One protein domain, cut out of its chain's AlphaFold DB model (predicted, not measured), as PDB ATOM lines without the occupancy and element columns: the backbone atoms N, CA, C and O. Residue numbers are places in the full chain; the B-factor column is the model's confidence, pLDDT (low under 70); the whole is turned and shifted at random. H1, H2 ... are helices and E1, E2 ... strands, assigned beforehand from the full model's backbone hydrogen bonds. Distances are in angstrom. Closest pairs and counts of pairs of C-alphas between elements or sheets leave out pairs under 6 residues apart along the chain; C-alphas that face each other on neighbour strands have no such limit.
ATOM      1  N   GLY A   2     192.730 215.025 169.817       36.66
ATOM      2  CA  GLY A   2     192.575 213.706 169.177       36.66
ATOM      3  C   GLY A   2     191.643 213.689 167.962       36.66
ATOM      4  O   GLY A   2     190.740 214.513 167.859       36.66
ATOM      5  N   LYS A   3     191.876 212.729 167.056       37.25
ATOM      6  CA  LYS A   3     190.966 212.344 165.965       37.25
ATOM      7  C   LYS A   3     189.583 212.029 166.564       37.25
ATOM      8  O   LYS A   3     189.521 211.359 167.589       37.25
ATOM      9  N   TYR A   4     188.512 212.548 165.961       45.62
ATOM     10  CA  TYR A   4     187.134 212.447 166.456       45.62
ATOM     11  C   TYR A   4     186.761 211.030 166.924       45.62
ATOM     12  O   TYR A   4     186.947 210.057 166.193       45.62
ATOM     13  N   HIS A   5     186.206 210.928 168.135       50.12
ATOM     14  CA  HIS A   5     185.626 209.696 168.663       50.12
ATOM     15  C   HIS A   5     184.267 209.464 167.998       50.12
ATOM     16  O   HIS A   5     183.277 210.077 168.385       50.12
ATOM     17  N   ILE A   6     184.218 208.593 166.995       51.06
ATOM     18  CA  ILE A   6     182.957 208.069 166.464       51.06
ATOM     19  C   ILE A   6     182.821 206.656 167.028       51.06
ATOM     20  O   ILE A   6     183.353 205.698 166.470       51.06
ATOM     21  N   GLY A   7     182.182 206.544 168.192       56.47
ATOM     22  CA  GLY A   7     181.773 205.247 168.721       56.47
ATOM     23  C   GLY A   7     180.600 204.687 167.912       56.47
ATOM     24  O   GLY A   7     179.817 205.443 167.350       56.47
ATOM     25  N   GLU A   8     180.442 203.362 167.883       67.25
ATOM     26  CA  GLU A   8     179.226 202.713 167.349       67.25
ATOM     27  C   GLU A   8     178.026 202.811 168.304       67.25
ATOM     28  O   GLU A   8     176.932 202.355 167.987       67.25
ATOM     29  N   SER A   9     178.229 203.389 169.489       81.62
ATOM     30  CA  SER A   9     177.192 203.617 170.491       81.62
ATOM     31  C   SER A   9     177.001 205.110 170.728       81.62
ATOM     32  O   SER A   9     177.934 205.900 170.585       81.62
ATOM     33  N   ASN A  10     175.810 205.485 171.196       88.75
ATOM     34  CA  ASN A  10     175.504 206.847 171.635       88.75
ATOM     35  C   ASN A  10     176.098 207.176 173.018       88.75
ATOM     36  O   ASN A  10     175.588 208.040 173.716       88.75
ATOM     37  N   VAL A  11     177.175 206.509 173.439       90.12
ATOM     38  CA  VAL A  11     177.851 206.779 174.712       90.12
ATOM     39  C   VAL A  11     179.014 207.730 174.460       90.12
ATOM     40  O   VAL A  11     179.997 207.361 173.817       90.12
ATOM     41  N   GLN A  12     178.934 208.945 174.998       89.50
ATOM     42  CA  GLN A  12     180.024 209.912 174.904       89.50
ATOM     43  C   GLN A  12     181.105 209.644 175.954       89.50
ATOM     44  O   GLN A  12     182.294 209.597 175.635       89.50
ATOM     45  N   LYS A  13     180.706 209.535 177.225       90.88
ATOM     46  CA  LYS A  13     181.638 209.481 178.352       90.88
ATOM     47  C   LYS A  13     181.148 208.484 179.389       90.88
ATOM     48  O   LYS A  13     179.963 208.430 179.686       90.88
ATOM     49  N   ARG A  14     182.094 207.725 179.938       92.25
ATOM     50  CA  ARG A  14     181.898 206.761 181.021       92.25
ATOM     51  C   ARG A  14     182.825 207.094 182.180       92.25
ATOM     52  O   ARG A  14     183.983 207.476 181.953       92.25
ATOM     53  N   VAL A  15     182.319 206.935 183.391       93.44
ATOM     54  CA  VAL A  15     183.043 207.093 184.651       93.44
ATOM     55  C   VAL A  15     182.678 205.922 185.555       93.44
ATOM     56  O   VAL A  15     181.533 205.481 185.566       93.44
ATOM     57  N   PHE A  16     183.681 205.394 186.244       94.44
ATOM     58  CA  PHE A  16     183.550 204.392 187.291       94.44
ATOM     59  C   PHE A  16     184.575 204.753 188.362       94.44
ATOM     60  O   PHE A  16     185.737 204.998 188.017       94.44
ATOM     61  N   GLN A  17     184.136 204.851 189.608       94.19
ATOM     62  CA  GLN A  17     184.936 205.284 190.745       94.19
ATOM     63  C   GLN A  17     184.462 204.553 192.002       94.19
ATOM     64  O   GLN A  17     183.281 204.603 192.325       94.19
ATOM     65  N   GLN A  18     185.380 203.907 192.712       94.44
ATOM     66  CA  GLN A  18     185.157 203.348 194.042       94.44
ATOM     67  C   GLN A  18     186.270 203.801 194.979       94.44
ATOM     68  O   GLN A  18     187.436 203.814 194.580       94.44
ATOM     69  N   PHE A  19     185.892 204.180 196.194       93.75
ATOM     70  CA  PHE A  19     186.779 204.599 197.275       93.75
ATOM     71  C   PHE A  19     186.221 204.080 198.601       93.75
ATOM     72  O   PHE A  19     185.000 204.026 198.768       93.75
ATOM     73  N   GLY A  20     187.096 203.742 199.545       93.56
ATOM     74  CA  GLY A  20     186.678 203.145 200.814       93.56
ATOM     75  C   GLY A  20     186.115 201.731 200.668       93.56
ATOM     76  O   GLY A  20     186.130 201.134 199.591       93.56
ATOM     77  N   ASN A  21     185.592 201.188 201.764       91.62
ATOM     78  CA  ASN A  21     185.186 199.785 201.840       91.62
ATOM     79  C   ASN A  21     183.772 199.550 201.268       91.62
ATOM     80  O   ASN A  21     182.802 199.348 202.002       91.62
ATOM     81  N   VAL A  22     183.648 199.576 199.937       91.12
ATOM     82  CA  VAL A  22     182.357 199.436 199.227       91.12
ATOM     83  C   VAL A  22     181.625 198.134 199.582       91.12
ATOM     84  O   VAL A  22     180.402 198.141 199.704       91.12
ATOM     85  N   SER A  23     182.344 197.027 199.800       85.19
ATOM     86  CA  SER A  23     181.739 195.734 200.166       85.19
ATOM     87  C   SER A  23     181.008 195.750 201.510       85.19
ATOM     88  O   SER A  23     180.013 195.044 201.671       85.19
ATOM     89  N   GLU A  24     181.479 196.552 202.465       87.00
ATOM     90  CA  GLU A  24     180.896 196.626 203.807       87.00
ATOM     91  C   GLU A  24     179.787 197.674 203.935       87.00
ATOM     92  O   GLU A  24     179.056 197.664 204.926       87.00
ATOM     93  N   MET A  25     179.603 198.530 202.920       90.19
ATOM     94  CA  MET A  25     178.612 199.612 202.928       90.19
ATOM     95  C   MET A  25     177.208 199.110 203.300       90.19
ATOM     96  O   MET A  25     176.552 199.704 204.149       90.19
ATOM     97  N   LYS A  26     176.778 197.985 202.708       90.25
ATOM     98  CA  LYS A  26     175.482 197.344 202.999       90.25
ATOM     99  C   LYS A  26     175.534 196.418 204.215       90.25
ATOM    100  O   LYS A  26     174.553 196.323 204.945       90.25
ATOM    101  N   GLN A  27     176.664 195.747 204.450       90.56
ATOM    102  CA  GLN A  27     176.805 194.756 205.528       90.56
ATOM    103  C   GLN A  27     176.712 195.388 206.920       90.56
ATOM    104  O   GLN A  27     176.109 194.800 207.813       90.56
ATOM    105  N   ASN A  28     177.271 196.589 207.085       89.38
ATOM    106  CA  ASN A  28     177.284 197.307 208.362       89.38
ATOM    107  C   ASN A  28     176.043 198.194 208.566       89.38
ATOM    108  O   ASN A  28     175.895 198.813 209.620       89.38
ATOM    109  N   SER A  29     175.166 198.288 207.563       93.69
ATOM    110  CA  SER A  29     174.025 199.199 207.589       93.69
ATOM    111  C   SER A  29     172.851 198.639 208.392       93.69
ATOM    112  O   SER A  29     172.503 197.466 208.261       93.69
ATOM    113  N   ILE A  30     172.217 199.494 209.197       96.50
ATOM    114  CA  ILE A  30     170.911 199.213 209.820       96.50
ATOM    115  C   ILE A  30     169.792 200.074 209.226       96.50
ATOM    116  O   ILE A  30     168.622 199.724 209.341       96.50
ATOM    117  N   ALA A  31     170.158 201.183 208.577       97.56
ATOM    118  CA  ALA A  31     169.264 202.066 207.848       97.56
ATOM    119  C   ALA A  31     169.794 202.249 206.425       97.56
ATOM    120  O   ALA A  31     171.005 202.345 206.203       97.56
ATOM    121  N   SER A  32     168.884 202.261 205.454       97.44
ATOM    122  CA  SER A  32     169.209 202.383 204.035       97.44
ATOM    123  C   SER A  32     168.150 203.210 203.318       97.44
ATOM    124  O   SER A  32     166.960 203.027 203.558       97.44
ATOM    125  N   HIS A  33     168.591 204.068 202.409       97.06
ATOM    126  CA  HIS A  33     167.748 204.742 201.427       97.06
ATOM    127  C   HIS A  33     168.114 204.210 200.042       97.06
ATOM    128  O   HIS A  33     169.298 204.138 199.721       97.06
ATOM    129  N   GLU A  34     167.121 203.874 199.218       97.19
ATOM    130  CA  GLU A  34     167.304 203.530 197.806       97.19
ATOM    131  C   GLU A  34     166.218 204.229 196.980       97.19
ATOM    132  O   GLU A  34     165.027 204.024 197.219       97.19
ATOM    133  N   SER A  35     166.610 205.054 196.005       97.25
ATOM    134  CA  SER A  35     165.658 205.775 195.152       97.25
ATOM    135  C   SER A  35     166.160 205.954 193.718       97.25
ATOM    136  O   SER A  35     167.365 206.010 193.454       97.25
ATOM    137  N   SER A 148     171.776 205.047 196.357       97.00
ATOM    138  CA  SER A 148     171.616 204.421 197.660       97.00
ATOM    139  C   SER A 148     172.588 204.974 198.692       97.00
ATOM    140  O   SER A 148     173.758 205.238 198.406       97.00
ATOM    141  N   LEU A 149     172.076 205.189 199.901       98.06
ATOM    142  CA  LEU A 149     172.842 205.642 201.057       98.06
ATOM    143  C   LEU A 149     172.581 204.694 202.218       98.06
ATOM    144  O   LEU A 149     171.478 204.167 202.362       98.06
ATOM    145  N   HIS A 150     173.591 204.511 203.059       98.12
ATOM    146  CA  HIS A 150     173.552 203.554 204.155       98.12
ATOM    147  C   HIS A 150     174.124 204.168 205.435       98.12
ATOM    148  O   HIS A 150     175.125 204.888 205.378       98.12
ATOM    149  N   ALA A 151     173.517 203.853 206.580       98.19
ATOM    150  CA  ALA A 151     174.014 204.238 207.898       98.19
ATOM    151  C   ALA A 151     174.034 203.055 208.874       98.19
ATOM    152  O   ALA A 151     173.162 202.180 208.831       98.19
ATOM    153  N   ASP A 152     175.041 203.031 209.748       97.56
ATOM    154  CA  ASP A 152     175.219 201.986 210.759       97.56
ATOM    155  C   ASP A 152     174.461 202.280 212.062       97.56
ATOM    156  O   ASP A 152     173.801 203.310 212.217       97.56
ATOM    157  N   SER A 153     174.573 201.366 213.030       96.44
ATOM    158  CA  SER A 153     173.913 201.485 214.335       96.44
ATOM    159  C   SER A 153     174.412 202.630 215.209       96.44
ATOM    160  O   SER A 153     173.788 202.920 216.223       96.44
ATOM    161  N   ASN A 154     175.514 203.278 214.828       96.81
ATOM    162  CA  ASN A 154     176.051 204.463 215.489       96.81
ATOM    163  C   ASN A 154     175.731 205.741 214.691       96.81
ATOM    164  O   ASN A 154     176.302 206.797 214.965       96.81
ATOM    165  N   GLY A 155     174.868 205.659 213.672       97.44
ATOM    166  CA  GLY A 155     174.493 206.785 212.821       97.44
ATOM    167  C   GLY A 155     175.669 207.377 212.043       97.44
ATOM    168  O   GLY A 155     175.736 208.596 211.860       97.44
ATOM    169  N   ARG A 156     176.641 206.545 211.645       97.88
ATOM    170  CA  ARG A 156     177.727 206.925 210.725       97.88
ATOM    171  C   ARG A 156     177.320 206.608 209.292       97.88
ATOM    172  O   ARG A 156     176.749 205.548 209.039       97.88
ATOM    173  N   LEU A 157     177.650 207.487 208.347       97.81
ATOM    174  CA  LEU A 157     177.380 207.275 206.921       97.81
ATOM    175  C   LEU A 157     178.303 206.199 206.325       97.81
ATOM    176  O   LEU A 157     179.412 206.488 205.879       97.81
ATOM    177  N   CYS A 158     177.840 204.949 206.274       97.06
ATOM    178  CA  CYS A 158     178.600 203.820 205.723       97.06
ATOM    179  C   CYS A 158     179.044 204.064 204.283       97.06
ATOM    180  O   CYS A 158     180.131 203.642 203.896       97.06
ATOM    181  N   GLY A 159     178.224 204.753 203.489       96.00
ATOM    182  CA  GLY A 159     178.633 205.200 202.172       96.00
ATOM    183  C   GLY A 159     177.496 205.578 201.240       96.00
ATOM    184  O   GLY A 159     176.319 205.514 201.600       96.00
ATOM    185  N   ILE A 160     177.897 205.995 200.039       97.38
ATOM    186  CA  ILE A 160     177.015 206.458 198.967       97.38
ATOM    187  C   ILE A 160     177.324 205.652 197.704       97.38
ATOM    188  O   ILE A 160     178.475 205.610 197.260       97.38
ATOM    189  N   GLU A 161     176.300 205.049 197.109       96.69
ATOM    190  CA  GLU A 161     176.359 204.392 195.805       96.69
ATOM    191  C   GLU A 161     175.452 205.129 194.809       96.69
ATOM    192  O   GLU A 161     174.351 205.570 195.135       96.69
ATOM    193  N   THR A 162     175.950 205.370 193.595       97.56
ATOM    194  CA  THR A 162     175.271 206.209 192.600       97.56
ATOM    195  C   THR A 162     175.515 205.704 191.181       97.56
ATOM    196  O   THR A 162     176.659 205.580 190.742       97.56
ATOM    197  N   ASP A 163     174.434 205.483 190.435       97.69
ATOM    198  CA  ASP A 163     174.422 205.178 189.003       97.69
ATOM    199  C   ASP A 163     173.670 206.297 188.257       97.69
ATOM    200  O   ASP A 163     172.455 206.455 188.394       97.69
ATOM    201  N   ALA A 164     174.407 207.124 187.509       97.88
ATOM    202  CA  ALA A 164     173.901 208.348 186.890       97.88
ATOM    203  C   ALA A 164     173.973 208.302 185.355       97.88
ATOM    204  O   ALA A 164     175.050 208.386 184.746       97.88
ATOM    205  N   LEU A 165     172.808 208.216 184.708       97.75
ATOM    206  CA  LEU A 165     172.657 208.354 183.262       97.75
ATOM    207  C   LEU A 165     172.311 209.807 182.916       97.75
ATOM    208  O   LEU A 165     171.282 210.336 183.337       97.75
ATOM    209  N   ILE A 166     173.152 210.434 182.100       97.69
ATOM    210  CA  ILE A 166     173.107 211.868 181.814       97.69
ATOM    211  C   ILE A 166     172.801 212.096 180.327       97.69
ATOM    212  O   ILE A 166     173.570 211.679 179.453       97.69
ATOM    213  N   ASP A 167     171.709 212.806 180.029       96.69
ATOM    214  CA  ASP A 167     171.358 213.221 178.666       96.69
ATOM    215  C   ASP A 167     172.178 214.456 178.253       96.69
ATOM    216  O   ASP A 167     172.025 215.567 178.774       96.69
ATOM    217  N   GLY A 168     173.097 214.247 177.311       95.62
ATOM    218  CA  GLY A 168     174.017 215.269 176.834       95.62
ATOM    219  C   GLY A 168     173.489 216.188 175.734       95.62
ATOM    220  O   GLY A 168     174.112 217.218 175.456       95.62
ATOM    221  N   GLY A 169     172.392 215.828 175.073       95.31
ATOM    222  CA  GLY A 169     172.037 216.423 173.785       95.31
ATOM    223  C   GLY A 169     173.073 216.127 172.692       95.31
ATOM    224  O   GLY A 169     173.877 215.201 172.812       95.31
ATOM    225  N   ALA A 170     173.053 216.911 171.613       93.12
ATOM    226  CA  ALA A 170     173.746 216.572 170.364       93.12
ATOM    227  C   ALA A 170     175.256 216.888 170.333       93.12
ATOM    228  O   ALA A 170     175.972 216.361 169.485       93.12
ATOM    229  N   PHE A 171     175.759 217.747 171.231       92.12
ATOM    230  CA  PHE A 171     177.160 218.203 171.237       92.12
ATOM    231  C   PHE A 171     177.798 218.160 172.624       92.12
ATOM    232  O   PHE A 171     177.120 218.039 173.642       92.12
ATOM    233  N   ALA A 172     179.132 218.129 172.660       90.38
ATOM    234  CA  ALA A 172     179.853 217.777 173.876       90.38
ATOM    235  C   ALA A 172     179.704 218.824 174.979       90.38
ATOM    236  O   ALA A 172     179.451 218.444 176.123       90.38
ATOM    237  N   SER A 173     179.888 220.105 174.626       91.88
ATOM    238  CA  SER A 173     180.024 221.213 175.583       91.88
ATOM    239  C   SER A 173     180.912 220.783 176.773       91.88
ATOM    240  O   SER A 173     181.899 220.059 176.598       91.88
ATOM    241  N   PHE A 174     180.524 221.135 177.994       90.50
ATOM    242  CA  PHE A 174     181.158 220.734 179.247       90.50
ATOM    243  C   PHE A 174     180.746 219.342 179.750       90.50
ATOM    244  O   PHE A 174     181.099 218.954 180.864       90.50
ATOM    245  N   GLY A 175     180.040 218.554 178.937       91.06
ATOM    246  CA  GLY A 175     179.476 217.258 179.314       91.06
ATOM    247  C   GLY A 175     180.466 216.257 179.911       91.06
ATOM    248  O   GLY A 175     180.121 215.495 180.815       91.06
ATOM    249  N   HIS A 176     181.723 216.285 179.456       90.31
ATOM    250  CA  HIS A 176     182.786 215.442 180.011       90.31
ATOM    251  C   HIS A 176     183.055 215.760 181.485       90.31
ATOM    252  O   HIS A 176     183.214 214.836 182.279       90.31
ATOM    253  N   VAL A 177     183.098 217.048 181.836       90.81
ATOM    254  CA  VAL A 177     183.310 217.517 183.212       90.81
ATOM    255  C   VAL A 177     182.058 217.252 184.043       90.81
ATOM    256  O   VAL A 177     182.175 216.698 185.134       90.81
ATOM    257  N   THR A 178     180.866 217.517 183.488       93.94
ATOM    258  CA  THR A 178     179.581 217.213 184.141       93.94
ATOM    259  C   THR A 178     179.518 215.761 184.611       93.94
ATOM    260  O   THR A 178     179.106 215.501 185.735       93.94
ATOM    261  N   THR A 179     179.977 214.817 183.777       94.50
ATOM    262  CA  THR A 179     179.934 213.380 184.102       94.50
ATOM    263  C   THR A 179     180.788 213.030 185.323       94.50
ATOM    264  O   THR A 179     180.466 212.077 186.017       94.50
ATOM    265  N   TYR A 180     181.866 213.766 185.613       93.88
ATOM    266  CA  TYR A 180     182.636 213.555 186.844       93.88
ATOM    267  C   TYR A 180     182.031 214.304 188.037       93.88
ATOM    268  O   TYR A 180     181.897 213.720 189.108       93.88
ATOM    269  N   TYR A 181     181.632 215.570 187.854       94.75
ATOM    270  CA  TYR A 181     181.041 216.399 188.920       94.75
ATOM    271  C   TYR A 181     179.773 215.780 189.516       94.75
ATOM    272  O   TYR A 181     179.537 215.920 190.713       94.75
ATOM    273  N   ASN A 182     179.013 215.030 188.712       94.00
ATOM    274  CA  ASN A 182     177.810 214.329 189.153       94.00
ATOM    275  C   ASN A 182     178.076 213.163 190.118       94.00
ATOM    276  O   ASN A 182     177.106 212.630 190.631       94.00
ATOM    277  N   GLY A 183     179.340 212.817 190.397       93.44
ATOM    278  CA  GLY A 183     179.730 211.881 191.456       93.44
ATOM    279  C   GLY A 183     180.695 212.491 192.475       93.44
ATOM    280  O   GLY A 183     180.431 212.481 193.669       93.44
ATOM    281  N   VAL A 184     181.812 213.080 192.038       92.06
ATOM    282  CA  VAL A 184     182.878 213.500 192.975       92.06
ATOM    283  C   VAL A 184     182.437 214.576 193.976       92.06
ATOM    284  O   VAL A 184     182.993 214.658 195.060       92.06
ATOM    285  N   LEU A 185     181.403 215.370 193.669       94.31
ATOM    286  CA  LEU A 185     180.871 216.398 194.578       94.31
ATOM    287  C   LEU A 185     179.847 215.851 195.595       94.31
ATOM    288  O   LEU A 185     179.005 216.598 196.094       94.31
ATOM    289  N   HIS A 186     179.898 214.550 195.903       94.69
ATOM    290  CA  HIS A 186     179.111 213.902 196.972       94.69
ATOM    291  C   HIS A 186     179.910 213.793 198.272       94.69
ATOM    292  O   HIS A 186     179.333 213.703 199.348       94.69
ATOM    293  N   THR A 187     181.240 213.834 198.168       94.06
ATOM    294  CA  THR A 187     182.191 213.369 199.191       94.06
ATOM    295  C   THR A 187     182.512 214.382 200.290       94.06
ATOM    296  O   THR A 187     183.436 214.179 201.070       94.06
ATOM    297  N   ALA A 188     181.760 215.480 200.341       95.81
ATOM    298  CA  ALA A 188     181.772 216.473 201.407       95.81
ATOM    299  C   ALA A 188     180.334 217.008 201.597       95.81
ATOM    300  O   ALA A 188     179.488 216.803 200.715       95.81
ATOM    301  N   PRO A 189     180.008 217.681 202.714       97.19
ATOM    302  CA  PRO A 189     180.856 217.975 203.877       97.19
ATOM    303  C   PRO A 189     181.012 216.805 204.863       97.19
ATOM    304  O   PRO A 189     181.633 216.985 205.906       97.19
ATOM    305  N   TYR A 190     180.419 215.645 204.578       97.81
ATOM    306  CA  TYR A 190     180.361 214.536 205.526       97.81
ATOM    307  C   TYR A 190     181.521 213.560 205.364       97.81
ATOM    308  O   TYR A 190     182.000 213.324 204.254       97.81
ATOM    309  N   GLU A 191     181.911 212.954 206.474       96.75
ATOM    310  CA  GLU A 191     182.798 211.807 206.495       96.75
ATOM    311  C   GLU A 191     182.006 210.529 206.188       96.75
ATOM    312  O   GLU A 191     180.967 210.269 206.796       96.75
ATOM    313  N   ILE A 192     182.481 209.747 205.215       96.81
ATOM    314  CA  ILE A 192     181.772 208.564 204.701       96.81
ATOM    315  C   ILE A 192     182.687 207.343 204.623       96.81
ATOM    316  O   ILE A 192     183.870 207.471 204.323       96.81
ATOM    317  N   GLY A 193     182.156 206.146 204.866       96.25
ATOM    318  CA  GLY A 193     182.958 204.912 204.883       96.25
ATOM    319  C   GLY A 193     183.320 204.388 203.489       96.25
ATOM    320  O   GLY A 193     184.343 203.726 203.304       96.25
ATOM    321  N   ALA A 194     182.485 204.693 202.496       96.56
ATOM    322  CA  ALA A 194     182.656 204.254 201.122       96.56
ATOM    323  C   ALA A 194     181.936 205.175 200.126       96.56
ATOM    324  O   ALA A 194     180.921 205.804 200.428       96.56
ATOM    325  N   PHE A 195     182.442 205.219 198.899       96.12
ATOM    326  CA  PHE A 195     181.861 205.959 197.786       96.12
ATOM    327  C   PHE A 195     181.967 205.122 196.512       96.12
ATOM    328  O   PHE A 195     183.068 204.732 196.123       96.12
ATOM    329  N   HIS A 196     180.837 204.861 195.855       96.00
ATOM    330  CA  HIS A 196     180.759 204.157 194.578       96.00
ATOM    331  C   HIS A 196     179.964 204.991 193.572       96.00
ATOM    332  O   HIS A 196     178.784 205.267 193.759       96.00
ATOM    333  N   TYR A 197     180.601 205.373 192.470       96.62
ATOM    334  CA  TYR A 197     179.977 206.143 191.407       96.62
ATOM    335  C   TYR A 197     180.187 205.507 190.039       96.62
ATOM    336  O   TYR A 197     181.318 205.288 189.594       96.62
ATOM    337  N   THR A 198     179.080 205.301 189.332       96.75
ATOM    338  CA  THR A 198     179.041 204.974 187.911       96.75
ATOM    339  C   THR A 198     178.297 206.071 187.160       96.75
ATOM    340  O   THR A 198     177.142 206.365 187.442       96.75
ATOM    341  N   GLY A 199     178.946 206.668 186.163       96.06
ATOM    342  CA  GLY A 199     178.365 207.732 185.348       96.06
ATOM    343  C   GLY A 199     178.451 207.428 183.860       96.06
ATOM    344  O   GLY A 199     179.507 207.021 183.364       96.06
ATOM    345  N   ALA A 200     177.373 207.686 183.124       95.75
ATOM    346  CA  ALA A 200     177.352 207.592 181.670       95.75
ATOM    347  C   ALA A 200     176.655 208.805 181.055       95.75
ATOM    348  O   ALA A 200     175.465 209.023 181.264       95.75
ATOM    349  N   ARG A 201     177.383 209.570 180.235       95.12
ATOM    350  CA  ARG A 201     176.789 210.610 179.389       95.12
ATOM    351  C   ARG A 201     176.537 210.074 177.995       95.12
ATOM    352  O   ARG A 201     177.456 209.549 177.353       95.12
ATOM    353  N   VAL A 202     175.315 210.274 177.514       94.38
ATOM    354  CA  VAL A 202     174.866 209.810 176.200       94.38
ATOM    355  C   VAL A 202     174.558 210.960 175.247       94.38
ATOM    356  O   VAL A 202     174.206 212.065 175.657       94.38
ATOM    357  N   TRP A 203     174.715 210.677 173.959       93.44
ATOM    358  CA  TRP A 203     174.281 211.519 172.857       93.44
ATOM    359  C   TRP A 203     172.781 211.358 172.632       93.44
ATOM    360  O   TRP A 203     172.282 210.234 172.548       93.44
ATOM    361  N   THR A 204     172.074 212.473 172.468       94.00
ATOM    362  CA  THR A 204     170.672 212.488 172.027       94.00
ATOM    363  C   THR A 204     170.466 213.577 170.979       94.00
ATOM    364  O   THR A 204     171.239 214.530 170.890       94.00
ATOM    365  N   ASN A 205     169.412 213.472 170.171       94.00
ATOM    366  CA  ASN A 205     169.077 214.474 169.152       94.00
ATOM    367  C   ASN A 205     168.333 215.693 169.734       94.00
ATOM    368  O   ASN A 205     167.387 216.188 169.130       94.00
ATOM    369  N   LYS A 206     168.749 216.164 170.914       94.88
ATOM    370  CA  LYS A 206     168.243 217.373 171.583       94.88
ATOM    371  C   LYS A 206     169.308 218.482 171.557       94.88
ATOM    372  O   LYS A 206     170.491 218.168 171.364       94.88
ATOM    373  N   PRO A 207     168.948 219.762 171.779       94.50
ATOM    374  CA  PRO A 207     169.913 220.822 172.068       94.50
ATOM    375  C   PRO A 207     170.962 220.377 173.086       94.50
ATOM    376  O   PRO A 207     170.635 219.720 174.073       94.50
ATOM    377  N   SER A 220     172.253 215.593 191.711       97.00
ATOM    378  CA  SER A 220     172.747 214.509 192.542       97.00
ATOM    379  C   SER A 220     172.878 214.909 194.013       97.00
ATOM    380  O   SER A 220     172.585 214.097 194.882       97.00
ATOM    381  N   ARG A 221     173.189 216.176 194.321       98.00
ATOM    382  CA  ARG A 221     173.132 216.690 195.697       98.00
ATOM    383  C   ARG A 221     171.714 216.652 196.266       98.00
ATOM    384  O   ARG A 221     171.562 216.275 197.420       98.00
ATOM    385  N   CYS A 222     170.690 216.988 195.479       98.50
ATOM    386  CA  CYS A 222     169.300 216.849 195.924       98.50
ATOM    387  C   CYS A 222     168.988 215.403 196.341       98.50
ATOM    388  O   CYS A 222     168.429 215.184 197.414       98.50
ATOM    389  N   ALA A 223     169.418 214.425 195.537       98.25
ATOM    390  CA  ALA A 223     169.251 213.008 195.852       98.25
ATOM    391  C   ALA A 223     170.022 212.595 197.124       98.25
ATOM    392  O   ALA A 223     169.443 211.951 197.995       98.25
ATOM    393  N   VAL A 224     171.280 213.035 197.286       98.38
ATOM    394  CA  VAL A 224     172.088 212.755 198.492       98.38
ATOM    395  C   VAL A 224     171.420 213.307 199.748       98.38
ATOM    396  O   VAL A 224     171.261 212.584 200.725       98.38
ATOM    397  N   GLU A 225     171.020 214.578 199.744       98.62
ATOM    398  CA  GLU A 225     170.464 215.220 200.942       98.62
ATOM    399  C   GLU A 225     169.070 214.714 201.308       98.62
ATOM    400  O   GLU A 225     168.740 214.678 202.493       98.62
ATOM    401  N   THR A 226     168.274 214.305 200.317       98.38
ATOM    402  CA  THR A 226     166.995 213.625 200.569       98.38
ATOM    403  C   THR A 226     167.246 212.239 201.160       98.38
ATOM    404  O   THR A 226     166.608 211.863 202.137       98.38
ATOM    405  N   GLY A 227     168.241 211.505 200.646       98.38
ATOM    406  CA  GLY A 227     168.640 210.217 201.209       98.38
ATOM    407  C   GLY A 227     169.151 210.319 202.648       98.38
ATOM    408  O   GLY A 227     168.820 209.474 203.470       98.38
ATOM    409  N   ILE A 228     169.903 211.371 202.992       98.62
ATOM    410  CA  ILE A 228     170.318 211.639 204.382       98.62
ATOM    411  C   ILE A 228     169.102 211.897 205.284       98.62
ATOM    412  O   ILE A 228     169.082 211.451 206.432       98.62
ATOM    413  N   ASP A 229     168.084 212.594 204.777       98.44
ATOM    414  CA  ASP A 229     166.837 212.831 205.509       98.44
ATOM    415  C   ASP A 229     166.054 211.524 205.738       98.44
ATOM    416  O   ASP A 229     165.589 211.273 206.846       98.44
ATOM    417  N   ASP A 230     166.002 210.630 204.745       98.25
ATOM    418  CA  ASP A 230     165.398 209.293 204.881       98.25
ATOM    419  C   ASP A 230     166.160 208.365 205.837       98.25
ATOM    420  O   ASP A 230     165.547 207.580 206.567       98.25
ATOM    421  N   LEU A 231     167.493 208.456 205.866       98.69
ATOM    422  CA  LEU A 231     168.293 207.762 206.876       98.69
ATOM    423  C   LEU A 231     167.973 208.281 208.280       98.69
ATOM    424  O   LEU A 231     167.836 207.480 209.201       98.69
ATOM    425  N   SER A 232     167.819 209.600 208.433       98.50
ATOM    426  CA  SER A 232     167.475 210.229 209.715       98.50
ATOM    427  C   SER A 232     166.084 209.796 210.192       98.50
ATOM    428  O   SER A 232     165.932 209.397 211.344       98.50
ATOM    429  N   GLU A 233     165.103 209.758 209.283       97.62
ATOM    430  CA  GLU A 233     163.751 209.238 209.540       97.62
ATOM    431  C   GLU A 233     163.788 207.771 209.993       97.62
ATOM    432  O   GLU A 233     163.235 207.416 211.030       97.62
ATOM    433  N   SER A 234     164.504 206.917 209.253       97.69
ATOM    434  CA  SER A 234     164.601 205.479 209.551       97.69
ATOM    435  C   SER A 234     165.280 205.192 210.893       97.69
ATOM    436  O   SER A 234     164.966 204.203 211.554       97.69
ATOM    437  N   LEU A 235     166.232 206.040 211.286       98.50
ATOM    438  CA  LEU A 235     166.950 205.950 212.556       98.50
ATOM    439  C   LEU A 235     166.207 206.628 213.718       98.50
ATOM    440  O   LEU A 235     166.621 206.466 214.869       98.50
ATOM    441  N   GLY A 236     165.139 207.382 213.443       98.25
ATOM    442  CA  GLY A 236     164.416 208.155 214.449       98.25
ATOM    443  C   GLY A 236     165.271 209.270 215.058       98.25
ATOM    444  O   GLY A 236     165.340 209.380 216.279       98.25
ATOM    445  N   VAL A 237     165.998 210.042 214.245       98.75
ATOM    446  CA  VAL A 237     166.907 211.108 214.716       98.75
ATOM    447  C   VAL A 237     166.692 212.419 213.964       98.75
ATOM    448  O   VAL A 237     166.174 212.439 212.848       98.75
ATOM    449  N   ASP A 238     167.097 213.532 214.574       98.69
ATOM    450  CA  ASP A 238     167.013 214.858 213.968       98.69
ATOM    451  C   ASP A 238     167.981 214.964 212.771       98.69
ATOM    452  O   ASP A 238     169.176 214.674 212.908       98.69
ATOM    453  N   PRO A 239     167.512 215.404 211.590       98.69
ATOM    454  CA  PRO A 239     168.337 215.427 210.387       98.69
ATOM    455  C   PRO A 239     169.431 216.507 210.412       98.69
ATOM    456  O   PRO A 239     170.392 216.404 209.642       98.69
ATOM    457  N   ILE A 240     169.330 217.541 211.256       98.88
ATOM    458  CA  ILE A 240     170.415 218.511 211.462       98.88
ATOM    459  C   ILE A 240     171.476 217.907 212.386       98.88
ATOM    460  O   ILE A 240     172.666 217.980 212.067       98.88
ATOM    461  N   ASP A 241     171.070 217.258 213.476       98.75
ATOM    462  CA  ASP A 241     172.012 216.636 214.418       98.75
ATOM    463  C   ASP A 241     172.755 215.453 213.783       98.75
ATOM    464  O   ASP A 241     173.974 215.331 213.939       98.75
ATOM    465  N   PHE A 242     172.079 214.665 212.939       98.81
ATOM    466  CA  PHE A 242     172.722 213.635 212.121       98.81
ATOM    467  C   PHE A 242     173.834 214.212 211.231       98.81
ATOM    468  O   PHE A 242     174.931 213.647 211.148       98.81
ATOM    469  N   ARG A 243     173.591 215.361 210.586       98.75
ATOM    470  CA  ARG A 243     174.589 216.046 209.748       98.75
ATOM    471  C   ARG A 243     175.763 216.562 210.575       98.75
ATOM    472  O   ARG A 243     176.903 216.292 210.202       98.75
ATOM    473  N   LEU A 244     175.499 217.240 211.697       98.81
ATOM    474  CA  LEU A 244     176.528 217.756 212.614       98.81
ATOM    475  C   LEU A 244     177.452 216.639 213.121       98.81
ATOM    476  O   LEU A 244     178.678 216.785 213.134       98.81
ATOM    477  N   ALA A 245     176.870 215.490 213.459       98.62
ATOM    478  CA  ALA A 245     177.594 214.323 213.938       98.62
ATOM    479  C   ALA A 245     178.442 213.630 212.853       98.62
ATOM    480  O   ALA A 245     179.232 212.755 213.188       98.62
ATOM    481  N   ASN A 246     178.300 213.971 211.570       98.62
ATOM    482  CA  ASN A 246     179.043 213.346 210.467       98.62
ATOM    483  C   ASN A 246     179.971 214.329 209.722       98.62
ATOM    484  O   ASN A 246     180.516 213.969 208.685       98.62
ATOM    485  N   LEU A 247     180.168 215.563 210.204       98.31
ATOM    486  CA  LEU A 247     180.992 216.569 209.514       98.31
ATOM    487  C   LEU A 247     182.498 216.249 209.504       98.31
ATOM    488  O   LEU A 247     183.092 215.914 210.535       98.31
ATOM    489  N   LEU A 248     183.128 216.503 208.354       97.75
ATOM    490  CA  LEU A 248     184.582 216.640 208.230       97.75
ATOM    491  C   LEU A 248     185.081 217.894 208.988       97.75
ATOM    492  O   LEU A 248     184.409 218.928 208.944       97.75
ATOM    493  N   PRO A 249     186.265 217.851 209.631       96.94
ATOM    494  CA  PRO A 249     186.873 219.025 210.259       96.94
ATOM    495  C   PRO A 249     187.539 219.974 209.246       96.94
ATOM    496  O   PRO A 249     187.775 219.585 208.095       96.94
ATOM    497  N   PRO A 250     187.925 221.199 209.654       95.88
ATOM    498  CA  PRO A 250     188.871 222.012 208.888       95.88
ATOM    499  C   PRO A 250     190.236 221.314 208.757       95.88
ATOM    500  O   PRO A 250     190.588 220.427 209.546       95.88
ATOM    501  N   HIS A 251     191.012 221.726 207.752       94.88
ATOM    502  CA  HIS A 251     192.303 221.124 207.393       94.88
ATOM    503  C   HIS A 251     192.223 219.602 207.183       94.88
ATOM    504  O   HIS A 251     193.034 218.847 207.713       94.88
ATOM    505  N   SER A 252     191.218 219.141 206.438       95.69
ATOM    506  CA  SER A 252     190.955 217.718 206.195       95.69
ATOM    507  C   SER A 252     191.016 217.341 204.716       95.69
ATOM    508  O   SER A 252     191.154 218.187 203.829       95.69
ATOM    509  N   ALA A 253     190.923 216.044 204.434       95.06
ATOM    510  CA  ALA A 253     190.798 215.489 203.102       95.06
ATOM    511  C   ALA A 253     189.576 214.568 203.007       95.06
ATOM    512  O   ALA A 253     189.427 213.639 203.799       95.06
ATOM    513  N   THR A 254     188.739 214.795 201.993       95.19
ATOM    514  CA  THR A 254     187.604 213.909 201.663       95.19
ATOM    515  C   THR A 254     188.082 212.510 201.263       95.19
ATOM    516  O   THR A 254     189.254 212.320 200.928       95.19
ATOM    517  N   ILE A 255     187.166 211.540 201.184       93.31
ATOM    518  CA  ILE A 255     187.483 210.171 200.731       93.31
ATOM    519  C   ILE A 255     188.112 210.123 199.322       93.31
ATOM    520  O   ILE A 255     188.900 209.235 199.010       93.31
ATOM    521  N   THR A 256     187.810 211.107 198.467       91.06
ATOM    522  CA  THR A 256     188.395 211.260 197.121       91.06
ATOM    523  C   THR A 256     189.689 212.082 197.104       91.06
ATOM    524  O   THR A 256     190.298 212.255 196.047       91.06
ATOM    525  N   GLY A 257     190.124 212.600 198.256       91.31
ATOM    526  CA  GLY A 257     191.364 213.359 198.416       91.31
ATOM    527  C   GLY A 257     191.251 214.861 198.142       91.31
ATOM    528  O   GLY A 257     192.274 215.507 197.916       91.31
ATOM    529  N   PHE A 258     190.045 215.439 198.137       93.56
ATOM    530  CA  PHE A 258     189.888 216.901 198.111       93.56
ATOM    531  C   PHE A 258     190.341 217.509 199.429       93.56
ATOM    532  O   PHE A 258     189.815 217.134 200.471       93.56
ATOM    533  N   ARG A 259     191.278 218.458 199.358       94.00
ATOM    534  CA  ARG A 259     191.821 219.183 200.509       94.00
ATOM    535  C   ARG A 259     190.872 220.306 200.928       94.00
ATOM    536  O   ARG A 259     190.680 221.253 200.170       94.00
ATOM    537  N   VAL A 260     190.325 220.215 202.130       95.31
ATOM    538  CA  VAL A 260     189.452 221.215 202.748       95.31
ATOM    539  C   VAL A 260     190.270 221.995 203.772       95.31
ATOM    540  O   VAL A 260     190.583 221.486 204.840       95.31
ATOM    541  N   THR A 261     190.641 223.227 203.439       94.50
ATOM    542  CA  THR A 261     191.390 224.140 204.320       94.50
ATOM    543  C   THR A 261     190.486 224.758 205.381       94.50
ATOM    544  O   THR A 261     190.812 224.717 206.560       94.50
ATOM    545  N   GLU A 646     174.138 213.807 219.263       98.25
ATOM    546  CA  GLU A 646     174.364 215.092 219.933       98.25
ATOM    547  C   GLU A 646     175.715 215.123 220.660       98.25
ATOM    548  O   GLU A 646     176.484 216.074 220.497       98.25
ATOM    549  N   GLU A 647     176.061 214.063 221.397       98.38
ATOM    550  CA  GLU A 647     177.365 213.943 222.057       98.38
ATOM    551  C   GLU A 647     178.512 213.983 221.038       98.38
ATOM    552  O   GLU A 647     179.448 214.778 221.176       98.38
ATOM    553  N   ARG A 648     178.419 213.203 219.952       98.38
ATOM    554  CA  ARG A 648     179.434 213.217 218.885       98.38
ATOM    555  C   ARG A 648     179.522 214.575 218.189       98.38
ATOM    556  O   ARG A 648     180.622 215.032 217.880       98.38
ATOM    557  N   ALA A 649     178.391 215.241 217.955       98.31
ATOM    558  CA  ALA A 649     178.351 216.579 217.377       98.31
ATOM    559  C   ALA A 649     179.060 217.612 218.269       98.31
ATOM    560  O   ALA A 649     179.745 218.485 217.725       98.31
ATOM    561  N   ASN A 650     178.947 217.494 219.596       98.12
ATOM    562  CA  ASN A 650     179.663 218.337 220.558       98.12
ATOM    563  C   ASN A 650     181.173 218.058 220.546       98.12
ATOM    564  O   ASN A 650     181.958 218.997 220.417       98.12
ATOM    565  N   LEU A 651     181.587 216.786 220.552       97.62
ATOM    566  CA  LEU A 651     183.004 216.405 220.424       97.62
ATOM    567  C   LEU A 651     183.620 216.912 219.112       97.62
ATOM    568  O   LEU A 651     184.742 217.416 219.084       97.62
ATOM    569  N   HIS A 652     182.871 216.832 218.008       97.31
ATOM    570  CA  HIS A 652     183.288 217.427 216.742       97.31
ATOM    571  C   HIS A 652     183.440 218.949 216.850       97.31
ATOM    572  O   HIS A 652     184.338 219.500 216.227       97.31
ATOM    573  N   SER A 653     182.600 219.637 217.628       97.19
ATOM    574  CA  SER A 653     182.725 221.084 217.830       97.19
ATOM    575  C   SER A 653     184.033 221.444 218.533       97.19
ATOM    576  O   SER A 653     184.724 222.361 218.094       97.19
ATOM    577  N   GLU A 654     184.387 220.716 219.594       96.81
ATOM    578  CA  GLU A 654     185.655 220.902 220.312       96.81
ATOM    579  C   GLU A 654     186.848 220.663 219.374       96.81
ATOM    580  O   GLU A 654     187.686 221.551 219.201       96.81
ATOM    581  N   ARG A 655     186.838 219.533 218.650       95.50
ATOM    582  CA  ARG A 655     187.836 219.196 217.620       95.50
ATOM    583  C   ARG A 655     187.988 220.298 216.569       95.50
ATOM    584  O   ARG A 655     189.104 220.664 216.203       95.50
ATOM    585  N   ASP A 656     186.879 220.797 216.027       95.19
ATOM    586  CA  ASP A 656     186.899 221.780 214.940       95.19
ATOM    587  C   ASP A 656     187.455 223.134 215.417       95.19
ATOM    588  O   ASP A 656     188.156 223.806 214.655       95.19
ATOM    589  N   ILE A 657     187.171 223.525 216.668       93.56
ATOM    590  CA  ILE A 657     187.721 224.734 217.302       93.56
ATOM    591  C   ILE A 657     189.232 224.596 217.484       93.56
ATOM    592  O   ILE A 657     189.970 225.486 217.060       93.56
ATOM    593  N   GLU A 658     189.697 223.489 218.066       93.56
ATOM    594  CA  GLU A 658     191.126 223.238 218.287       93.56
ATOM    595  C   GLU A 658     191.907 223.288 216.971       93.56
ATOM    596  O   GLU A 658     192.887 224.023 216.851       93.56
ATOM    597  N   ARG A 659     191.412 222.592 215.940       93.75
ATOM    598  CA  ARG A 659     192.061 222.542 214.622       93.75
ATOM    599  C   ARG A 659     192.060 223.876 213.880       93.75
ATOM    600  O   ARG A 659     192.955 224.105 213.078       93.75
ATOM    601  N   ARG A 660     191.060 224.739 214.096       87.56
ATOM    602  CA  ARG A 660     190.966 226.049 213.426       87.56
ATOM    603  C   ARG A 660     192.025 227.036 213.921       87.56
ATOM    604  O   ARG A 660     192.441 227.899 213.156       87.56
ATOM    605  N   TYR A 661     192.404 226.949 215.195       85.81
ATOM    606  CA  TYR A 661     193.376 227.857 215.815       85.81
ATOM    607  C   TYR A 661     194.791 227.278 215.895       85.81
ATOM    608  O   TYR A 661     195.710 227.972 216.335       85.81
ATOM    609  N   ASP A 662     194.975 226.031 215.465       89.19
ATOM    610  CA  ASP A 662     196.292 225.446 215.275       89.19
ATOM    611  C   ASP A 662     196.952 226.035 214.016       89.19
ATOM    612  O   ASP A 662     196.341 226.109 212.950       89.19
ATOM    613  N   ASN A 663     198.205 226.476 214.139       87.12
ATOM    614  CA  ASN A 663     198.968 227.009 213.008       87.12
ATOM    615  C   ASN A 663     199.551 225.896 212.122       87.12
ATOM    616  O   ASN A 663     199.938 226.179 210.988       87.12
ATOM    617  N   ASP A 664     199.635 224.668 212.638       90.00
ATOM    618  CA  ASP A 664     200.142 223.495 211.922       90.00
ATOM    619  C   ASP A 664     199.319 222.242 212.285       90.00
ATOM    620  O   ASP A 664     199.848 221.290 212.864       90.00
ATOM    621  N   PRO A 665     197.998 222.240 212.001       91.12
ATOM    622  CA  PRO A 665     197.126 221.146 212.396       91.12
ATOM    623  C   PRO A 665     197.574 219.843 211.726       91.12
ATOM    624  O   PRO A 665     197.811 219.832 210.510       91.12
ATOM    625  N   PRO A 666     197.613 218.715 212.463       92.69
ATOM    626  CA  PRO A 666     197.986 217.435 211.880       92.69
ATOM    627  C   PRO A 666     197.016 217.059 210.748       92.69
ATOM    628  O   PRO A 666     195.833 217.446 210.799       92.69
ATOM    629  N   PRO A 667     197.469 216.307 209.725       92.81
ATOM    630  CA  PRO A 667     196.605 215.848 208.643       92.81
ATOM    631  C   PRO A 667     195.347 215.150 209.168       92.81
ATOM    632  O   PRO A 667     195.373 214.477 210.192       92.81
ATOM    633  N   TYR A 668     194.230 215.315 208.461       96.12
ATOM    634  CA  TYR A 668     192.998 214.589 208.763       96.12
ATOM    635  C   TYR A 668     192.413 214.000 207.489       96.12
ATOM    636  O   TYR A 668     191.896 214.718 206.633       96.12
ATOM    637  N   HIS A 669     192.490 212.689 207.349       95.50
ATOM    638  CA  HIS A 669     191.926 211.930 206.252       95.50
ATOM    639  C   HIS A 669     190.581 211.332 206.674       95.50
ATOM    640  O   HIS A 669     190.434 210.805 207.773       95.50
ATOM    641  N   ASN A 670     189.594 211.402 205.781       95.56
ATOM    642  CA  ASN A 670     188.322 210.701 205.927       95.56
ATOM    643  C   ASN A 670     188.558 209.221 206.291       95.56
ATOM    644  O   ASN A 670     189.252 208.519 205.556       95.56
ATOM    645  N   GLY A 671     187.895 208.721 207.334       94.81
ATOM    646  CA  GLY A 671     188.018 207.337 207.800       94.81
ATOM    647  C   GLY A 671     188.112 207.212 209.320       94.81
ATOM    648  O   GLY A 671     187.846 206.138 209.858       94.81
ATOM    649  N   ALA A 672     188.433 208.302 210.015       95.06
ATOM    650  CA  ALA A 672     188.490 208.401 211.467       95.06
ATOM    651  C   ALA A 672     187.211 207.913 212.167       95.06
ATOM    652  O   ALA A 672     187.287 207.142 213.125       95.06
ATOM    653  N   LEU A 673     186.023 208.263 211.656       95.06
ATOM    654  CA  LEU A 673     184.750 207.761 212.195       95.06
ATOM    655  C   LEU A 673     184.609 206.235 212.084       95.06
ATOM    656  O   LEU A 673     183.827 205.631 212.821       95.06
ATOM    657  N   PHE A 674     185.375 205.604 211.196       94.69
ATOM    658  CA  PHE A 674     185.392 204.162 210.947       94.69
ATOM    659  C   PHE A 674     186.587 203.465 211.618       94.69
ATOM    660  O   PHE A 674     186.840 202.293 211.347       94.69
ATOM    661  N   GLY A 675     187.285 204.159 212.527       94.31
ATOM    662  CA  GLY A 675     188.372 203.604 213.335       94.31
ATOM    663  C   GLY A 675     189.747 203.624 212.665       94.31
ATOM    664  O   GLY A 675     190.660 202.981 213.179       94.31
ATOM    665  N   LEU A 676     189.900 204.329 211.541       95.75
ATOM    666  CA  LEU A 676     191.207 204.566 210.929       95.75
ATOM    667  C   LEU A 676     191.943 205.712 211.632       95.75
ATOM    668  O   LEU A 676     191.319 206.617 212.185       95.75
ATOM    669  N   ASP A 677     193.272 205.691 211.581       96.12
ATOM    670  CA  ASP A 677     194.096 206.817 212.017       96.12
ATOM    671  C   ASP A 677     193.848 208.025 211.085       96.12
ATOM    672  O   ASP A 677     194.071 207.891 209.878       96.12
ATOM    673  N   PRO A 678     193.376 209.187 211.583       95.62
ATOM    674  CA  PRO A 678     193.136 210.363 210.746       95.62
ATOM    675  C   PRO A 678     194.408 210.913 210.089       95.62
ATOM    676  O   PRO A 678     194.307 211.550 209.041       95.62
ATOM    677  N   GLU A 679     195.594 210.689 210.654       95.38
ATOM    678  CA  GLU A 679     196.838 211.246 210.111       95.38
ATOM    679  C   GLU A 679     197.386 210.427 208.938       95.38
ATOM    680  O   GLU A 679     198.207 210.922 208.160       95.38
ATOM    681  N   VAL A 680     196.900 209.194 208.763       94.06
ATOM    682  CA  VAL A 680     197.364 208.279 207.721       94.06
ATOM    683  C   VAL A 680     196.282 208.093 206.649       94.06
ATOM    684  O   VAL A 680     195.121 207.823 206.948       94.06
ATOM    685  N   PRO A 681     196.626 208.189 205.360       92.00
ATOM    686  CA  PRO A 681     195.768 207.771 204.256       92.00
ATOM    687  C   PRO A 681     195.061 206.417 204.464       92.00
ATOM    688  O   PRO A 681     195.709 205.414 204.744       92.00
ATOM    689  N   GLY A 682     193.737 206.351 204.280       91.25
ATOM    690  CA  GLY A 682     192.987 205.107 204.518       91.25
ATOM    691  C   GLY A 682     193.413 203.925 203.633       91.25
ATOM    692  O   GLY A 682     193.462 202.795 204.099       91.25
ATOM    693  N   ASP A 683     193.808 204.185 202.388       90.81
ATOM    694  CA  ASP A 683     194.385 203.213 201.445       90.81
ATOM    695  C   ASP A 683     195.792 202.719 201.828       90.81
ATOM    696  O   ASP A 683     196.211 201.664 201.351       90.81
ATOM    697  N   GLU A 684     196.513 203.445 202.686       93.12
ATOM    698  CA  GLU A 684     197.789 202.997 203.265       93.12
ATOM    699  C   GLU A 684     197.583 202.133 204.519       93.12
ATOM    700  O   GLU A 684     198.448 201.324 204.855       93.12
ATOM    701  N   GLN A 685     196.430 202.263 205.186       94.19
ATOM    702  CA  GLN A 685     196.061 201.474 206.369       94.19
ATOM    703  C   GLN A 685     195.299 200.191 206.011       94.19
ATOM    704  O   GLN A 685     195.497 199.148 206.637       94.19
ATOM    705  N   ASP A 686     194.429 200.255 205.002       91.81
ATOM    706  CA  ASP A 686     193.553 199.165 204.582       91.81
ATOM    707  C   ASP A 686     193.440 199.137 203.051       91.81
ATOM    708  O   ASP A 686     192.909 200.048 202.416       91.81
ATOM    709  N   SER A 687     193.893 198.044 202.437       89.56
ATOM    710  CA  SER A 687     193.880 197.886 200.978       89.56
ATOM    711  C   SER A 687     192.476 197.928 200.367       89.56
ATOM    712  O   SER A 687     192.342 198.208 199.173       89.56
ATOM    713  N   ARG A 688     191.422 197.708 201.165       88.12
ATOM    714  CA  ARG A 688     190.020 197.842 200.737       88.12
ATOM    715  C   ARG A 688     189.615 199.292 200.489       88.12
ATOM    716  O   ARG A 688     188.621 199.519 199.812       88.12
ATOM    717  N   TRP A 689     190.376 200.260 201.000       90.00
ATOM    718  CA  TRP A 689     190.150 201.689 200.773       90.00
ATOM    719  C   TRP A 689     190.811 202.219 199.496       90.00
ATOM    720  O   TRP A 689     190.599 203.379 199.132       90.00
ATOM    721  N   ALA A 690     191.577 201.379 198.792       87.69
ATOM    722  CA  ALA A 690     192.238 201.751 197.550       87.69
ATOM    723  C   ALA A 690     191.238 202.167 196.458       87.69
ATOM    724  O   ALA A 690     190.172 201.577 196.283       87.69
ATOM    725  N   ALA A 691     191.618 203.175 195.670       89.44
ATOM    726  CA  ALA A 691     190.774 203.683 194.599       89.44
ATOM    727  C   ALA A 691     190.670 202.693 193.426       89.44
ATOM    728  O   ALA A 691     191.680 202.316 192.825       89.44
ATOM    729  N   VAL A 692     189.445 202.364 193.014       89.94
ATOM    730  CA  VAL A 692     189.178 201.562 191.809       89.94
ATOM    731  C   VAL A 692     188.491 202.435 190.759       89.94
ATOM    732  O   VAL A 692     187.444 203.026 190.997       89.94
ATOM    733  N   VAL A 693     189.098 202.547 189.573       88.50
ATOM    734  CA  VAL A 693     188.654 203.468 188.496       88.50
ATOM    735  C   VAL A 693     188.281 202.765 187.185       88.50
ATOM    736  O   VAL A 693     188.115 203.394 186.129       88.50
ATOM    737  N   ILE A 694     188.207 201.438 187.240       86.44
ATOM    738  CA  ILE A 694     187.774 200.548 186.167       86.44
ATOM    739  C   ILE A 694     186.845 199.518 186.814       86.44
ATOM    740  O   ILE A 694     187.204 199.012 187.875       86.44
ATOM    741  N   PRO A 695     185.689 199.201 186.209       87.44
ATOM    742  CA  PRO A 695     184.794 198.199 186.767       87.44
ATOM    743  C   PRO A 695     185.504 196.851 186.987       87.44
ATOM    744  O   PRO A 695     186.236 196.418 186.090       87.44
ATOM    745  N   PRO A 696     185.306 196.189 188.141       86.44
ATOM    746  CA  PRO A 696     185.877 194.872 188.404       86.44
ATOM    747  C   PRO A 696     185.247 193.785 187.516       86.44
ATOM    748  O   PRO A 696     184.200 193.983 186.894       86.44
ATOM    749  N   GLU A 697     185.889 192.614 187.462       83.00
ATOM    750  CA  GLU A 697     185.357 191.432 186.771       83.00
ATOM    751  C   GLU A 697     183.989 191.031 187.362       83.00
ATOM    752  O   GLU A 697     183.780 191.114 188.570       83.00
ATOM    753  N   GLY A 698     183.024 190.669 186.509       83.88
ATOM    754  CA  GLY A 698     181.645 190.353 186.914       83.88
ATOM    755  C   GLY A 698     180.708 191.560 187.106       83.88
ATOM    756  O   GLY A 698     179.492 191.391 187.074       83.88
ATOM    757  N   TYR A 699     181.213 192.803 187.195       86.06
ATOM    758  CA  TYR A 699     180.348 193.999 187.292       86.06
ATOM    759  C   TYR A 699     179.345 194.103 186.124       86.06
ATOM    760  O   TYR A 699     178.215 194.564 186.280       86.06
ATOM    761  N   LEU A 700     179.750 193.653 184.932       85.44
ATOM    762  CA  LEU A 700     178.928 193.714 183.720       85.44
ATOM    763  C   LEU A 700     177.852 192.625 183.625       85.44
ATOM    764  O   LEU A 700     177.030 192.694 182.702       85.44
ATOM    765  N   ASP A 701     177.812 191.683 184.568       89.38
ATOM    766  CA  ASP A 701     176.780 190.646 184.616       89.38
ATOM    767  C   ASP A 701     175.426 191.255 185.007       89.38
ATOM    768  O   ASP A 701     174.403 190.937 184.399       89.38
ATOM    769  N   ASN A 702     175.430 192.220 185.937       86.94
ATOM    770  CA  ASN A 702     174.234 192.945 186.371       86.94
ATOM    771  C   ASN A 702     174.501 194.445 186.629       86.94
ATOM    772  O   ASN A 702     174.430 194.897 187.773       86.94
ATOM    773  N   PRO A 703     174.843 195.237 185.596       89.44
ATOM    774  CA  PRO A 703     175.148 196.645 185.783       89.44
ATOM    775  C   PRO A 703     173.874 197.479 185.938       89.44
ATOM    776  O   PRO A 703     172.839 197.165 185.342       89.44
ATOM    777  N   GLY A 704     173.998 198.606 186.643       89.81
ATOM    778  CA  GLY A 704     172.987 199.661 186.659       89.81
ATOM    779  C   GLY A 704     172.734 200.269 185.272       89.81
ATOM    780  O   GLY A 704     173.350 199.895 184.264       89.81
ATOM    781  N   LEU A 705     171.805 201.224 185.198       92.69
ATOM    782  CA  LEU A 705     171.386 201.816 183.929       92.69
ATOM    783  C   LEU A 705     172.554 202.523 183.223       92.69
ATOM    784  O   LEU A 705     172.805 202.266 182.042       92.69
ATOM    785  N   ALA A 706     173.301 203.365 183.933       94.00
ATOM    786  CA  ALA A 706     174.528 203.986 183.452       94.00
ATOM    787  C   ALA A 706     175.654 202.955 183.298       94.00
ATOM    788  O   ALA A 706     176.384 202.987 182.302       94.00
ATOM    789  N   GLY A 707     175.758 201.995 184.222       90.50
ATOM    790  CA  GLY A 707     176.688 200.867 184.135       90.50
ATOM    791  C   GLY A 707     176.582 200.082 182.825       90.50
ATOM    792  O   GLY A 707     177.599 199.669 182.263       90.50
ATOM    793  N   SER A 708     175.377 199.954 182.262       91.56
ATOM    794  CA  SER A 708     175.150 199.281 180.975       91.56
ATOM    795  C   SER A 708     175.939 199.908 179.817       91.56
ATOM    796  O   SER A 708     176.310 199.204 178.874       91.56
ATOM    797  N   ALA A 709     176.313 201.190 179.916       88.94
ATOM    798  CA  ALA A 709     177.152 201.870 178.933       88.94
ATOM    799  C   ALA A 709     178.536 201.212 178.770       88.94
ATOM    800  O   ALA A 709     179.174 201.344 177.720       88.94
ATOM    801  N   TRP A 710     179.008 200.489 179.789       87.00
ATOM    802  CA  TRP A 710     180.270 199.753 179.767       87.00
ATOM    803  C   TRP A 710     180.206 198.440 178.976       87.00
ATOM    804  O   TRP A 710     181.258 197.944 178.579       87.00
ATOM    805  N   LYS A 711     179.005 197.934 178.647       86.50
ATOM    806  CA  LYS A 711     178.827 196.795 177.722       86.50
ATOM    807  C   LYS A 711     179.203 197.151 176.277       86.50
ATOM    808  O   LYS A 711     179.483 196.267 175.473       86.50
ATOM    809  N   HIS A 712     179.226 198.438 175.927       81.88
ATOM    810  CA  HIS A 712     179.571 198.892 174.581       81.88
ATOM    811  C   HIS A 712     181.081 199.074 174.405       81.88
ATOM    812  O   HIS A 712     181.737 199.793 175.162       81.88
ATOM    813  N   VAL A 713     181.639 198.507 173.338       69.31
ATOM    814  CA  VAL A 713     183.064 198.657 173.017       69.31
ATOM    815  C   VAL A 713     183.348 200.090 172.550       69.31
ATOM    816  O   VAL A 713     182.697 200.619 171.648       69.31
ATOM    817  N   GLU A 714     184.318 200.757 173.181       63.28
ATOM    818  CA  GLU A 714     184.780 202.082 172.754       63.28
ATOM    819  C   GLU A 714     185.619 201.945 171.470       63.28
ATOM    820  O   GLU A 714     186.734 201.427 171.508       63.28
ATOM    821  N   ARG A 715     185.124 202.428 170.322       57.88
ATOM    822  CA  ARG A 715     185.944 202.538 169.105       57.88
ATOM    823  C   ARG A 715     186.631 203.900 169.066       57.88
ATOM    824  O   ARG A 715     185.996 204.927 168.854       57.88
ATOM    825  N   ARG A 716     187.950 203.912 169.281       52.88
ATOM    826  CA  ARG A 716     188.779 205.134 169.221       52.88
ATOM    827  C   ARG A 716     189.292 205.466 167.819       52.88
ATOM    828  O   ARG A 716     189.859 206.537 167.614       52.88
ATOM    829  N   HIS A 717     189.083 204.575 166.851       48.47
ATOM    830  CA  HIS A 717     189.550 204.736 165.480       48.47
ATOM    831  C   HIS A 717     188.456 204.357 164.484       48.47
ATOM    832  O   HIS A 717     187.810 203.322 164.620       48.47
ATOM    833  N   ARG A 718     188.298 205.181 163.446       43.28
ATOM    834  CA  ARG A 718     187.676 204.752 162.196       43.28
ATOM    835  C   ARG A 718     188.762 203.997 161.426       43.28
ATOM    836  O   ARG A 718     189.641 204.623 160.837       43.28
ATOM    837  N   GLU A 719     188.776 202.671 161.506       39.28
ATOM    838  CA  GLU A 719     189.549 201.880 160.545       39.28
ATOM    839  C   GLU A 719     188.985 202.174 159.143       39.28
ATOM    840  O   GLU A 719     187.782 202.053 158.924       39.28
ATOM    841  N   GLY A 720     189.829 202.618 158.206       45.75
ATOM    842  CA  GLY A 720     189.470 202.625 156.781       45.75
ATOM    843  C   GLY A 720     189.062 203.946 156.111       45.75
ATOM    844  O   GLY A 720     188.245 203.908 155.199       45.75
ATOM    845  N   GLN A 721     189.655 205.096 156.448       37.72
ATOM    846  CA  GLN A 721     189.777 206.194 155.468       37.72
ATOM    847  C   GLN A 721     191.237 206.660 155.390       37.72
ATOM    848  O   GLN A 721     191.721 207.374 156.267       37.72
ATOM    849  N   LYS A 722     191.931 206.136 154.370       34.53
ATOM    850  CA  LYS A 722     193.173 206.679 153.807       34.53
ATOM    851  C   LYS A 722     192.849 207.871 152.921       34.53
ATOM    852  O   LYS A 722     191.782 207.808 152.270       34.53
TER     853      LYS A 722
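AT A GLANCE: This is residues 2 to 35, 148 to 207, 220 to 261 and 646 to 722 of the 722 residues of the protein "Ald_Xan_dh_C2 domain-containing protein" of Candidatus Poseidoniales archaeon (UniProt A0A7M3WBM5). A twisted sheet of five strands, three of them long, makes the body, with H2 and H3 over one face and the short H1 and H7 on the other. H5 lies crosswise past one end of the strands, with H4 between it and H3, and residues 713 to 722 run out beyond the opposite end. The printed part has 213 residues with seven named helices and five named strands, ordered E1 H1 E2 E3 E4 H2 E5 H3 H4 H5 H6 H7; the mixed sheet runs E1, E5, E4, E3, E2. The class is mixed, helices and strands, with under half of the residues in named elements. The whole is compact, with a radius of gyration of the C-alphas of 19.5 A, and spans 68 by 39 by 35 A.

HOW THE PARTS SIT: Start at edge strand E1, residues 11 to 20, antiparallel to E5, residues 194 to 202; look for N 15 and O 199, 2.8 A apart. E5 is parallel to E4, residues 157 to 167, with N 196 and O 160 at 2.8 A. E3, residues 148 to 151, forms a hairpin with E4, N 161 and O 148 at 2.9 A, and is antiparallel to edge strand E2, residues 31 to 35, N 33 and O 149 at 2.9 A. H1, residues 24 to 27, is on the sheet at a height of 7.8 A. On the opposite face find H2, residues 175 to 184, along the strands, 16 degrees to E5 on the local plane; the closest C-alphas are Gly 183 and Tyr 197, 5.7 A. E4, H2 and E5 form a strand-helix-strand unit, parallel neighbour strands with a helix between, its crossover right-handed. H3, residues 220 to 235, on the same face as H2, lies over E3 and E2; the closest C-alphas to E2 are His 33 and Gly 227, 5.6 A. H4, residues 239 to 244, touches H3, about perpendicular at 76 degrees, closest C-alphas Ser 232 and Pro 239, 5.3 A. H5, residues 646 to 661, touches H4 with residues 646 to 652 alone, closest C-alphas Leu 244 and Ala 649, 5.2 A. H6, residues 682 to 685, touches no helix; H7, residues 707 to 711, is on the same face as H1. Every O i to N i+4 pair is within hydrogen-bond range in H3, H4 and H5, against 4 of 6 in H2 and 0 of 1 in H7, where 2 of 2 O i to N i+3 pairs are; H1 and H6 are too short for an O i to N i+4 pair.

IN THESE COORDINATES: Find C-alpha 11 at (177.851, 206.779, 174.712), from which E1 runs 27.8 A; E4 measures 29.5 A, E5 26.7 A, H3 22.5 A and H5 23.3 A. H7 ends at C-alpha 711, (178.827, 196.795, 177.722).

THE WHOLE: The C-alphas farthest apart, Glu 647 and Lys 722, are 70.4 A apart. Residues 36 to 147, 208 to 219 and 262 to 645 are not printed, with C-alpha gaps of 6.6 A, 21.6 A and 24.8 A. The links H5 to H6 and H6 to H7 are long. Residues 2 to 8 and 713 to 722 are under pLDDT 70.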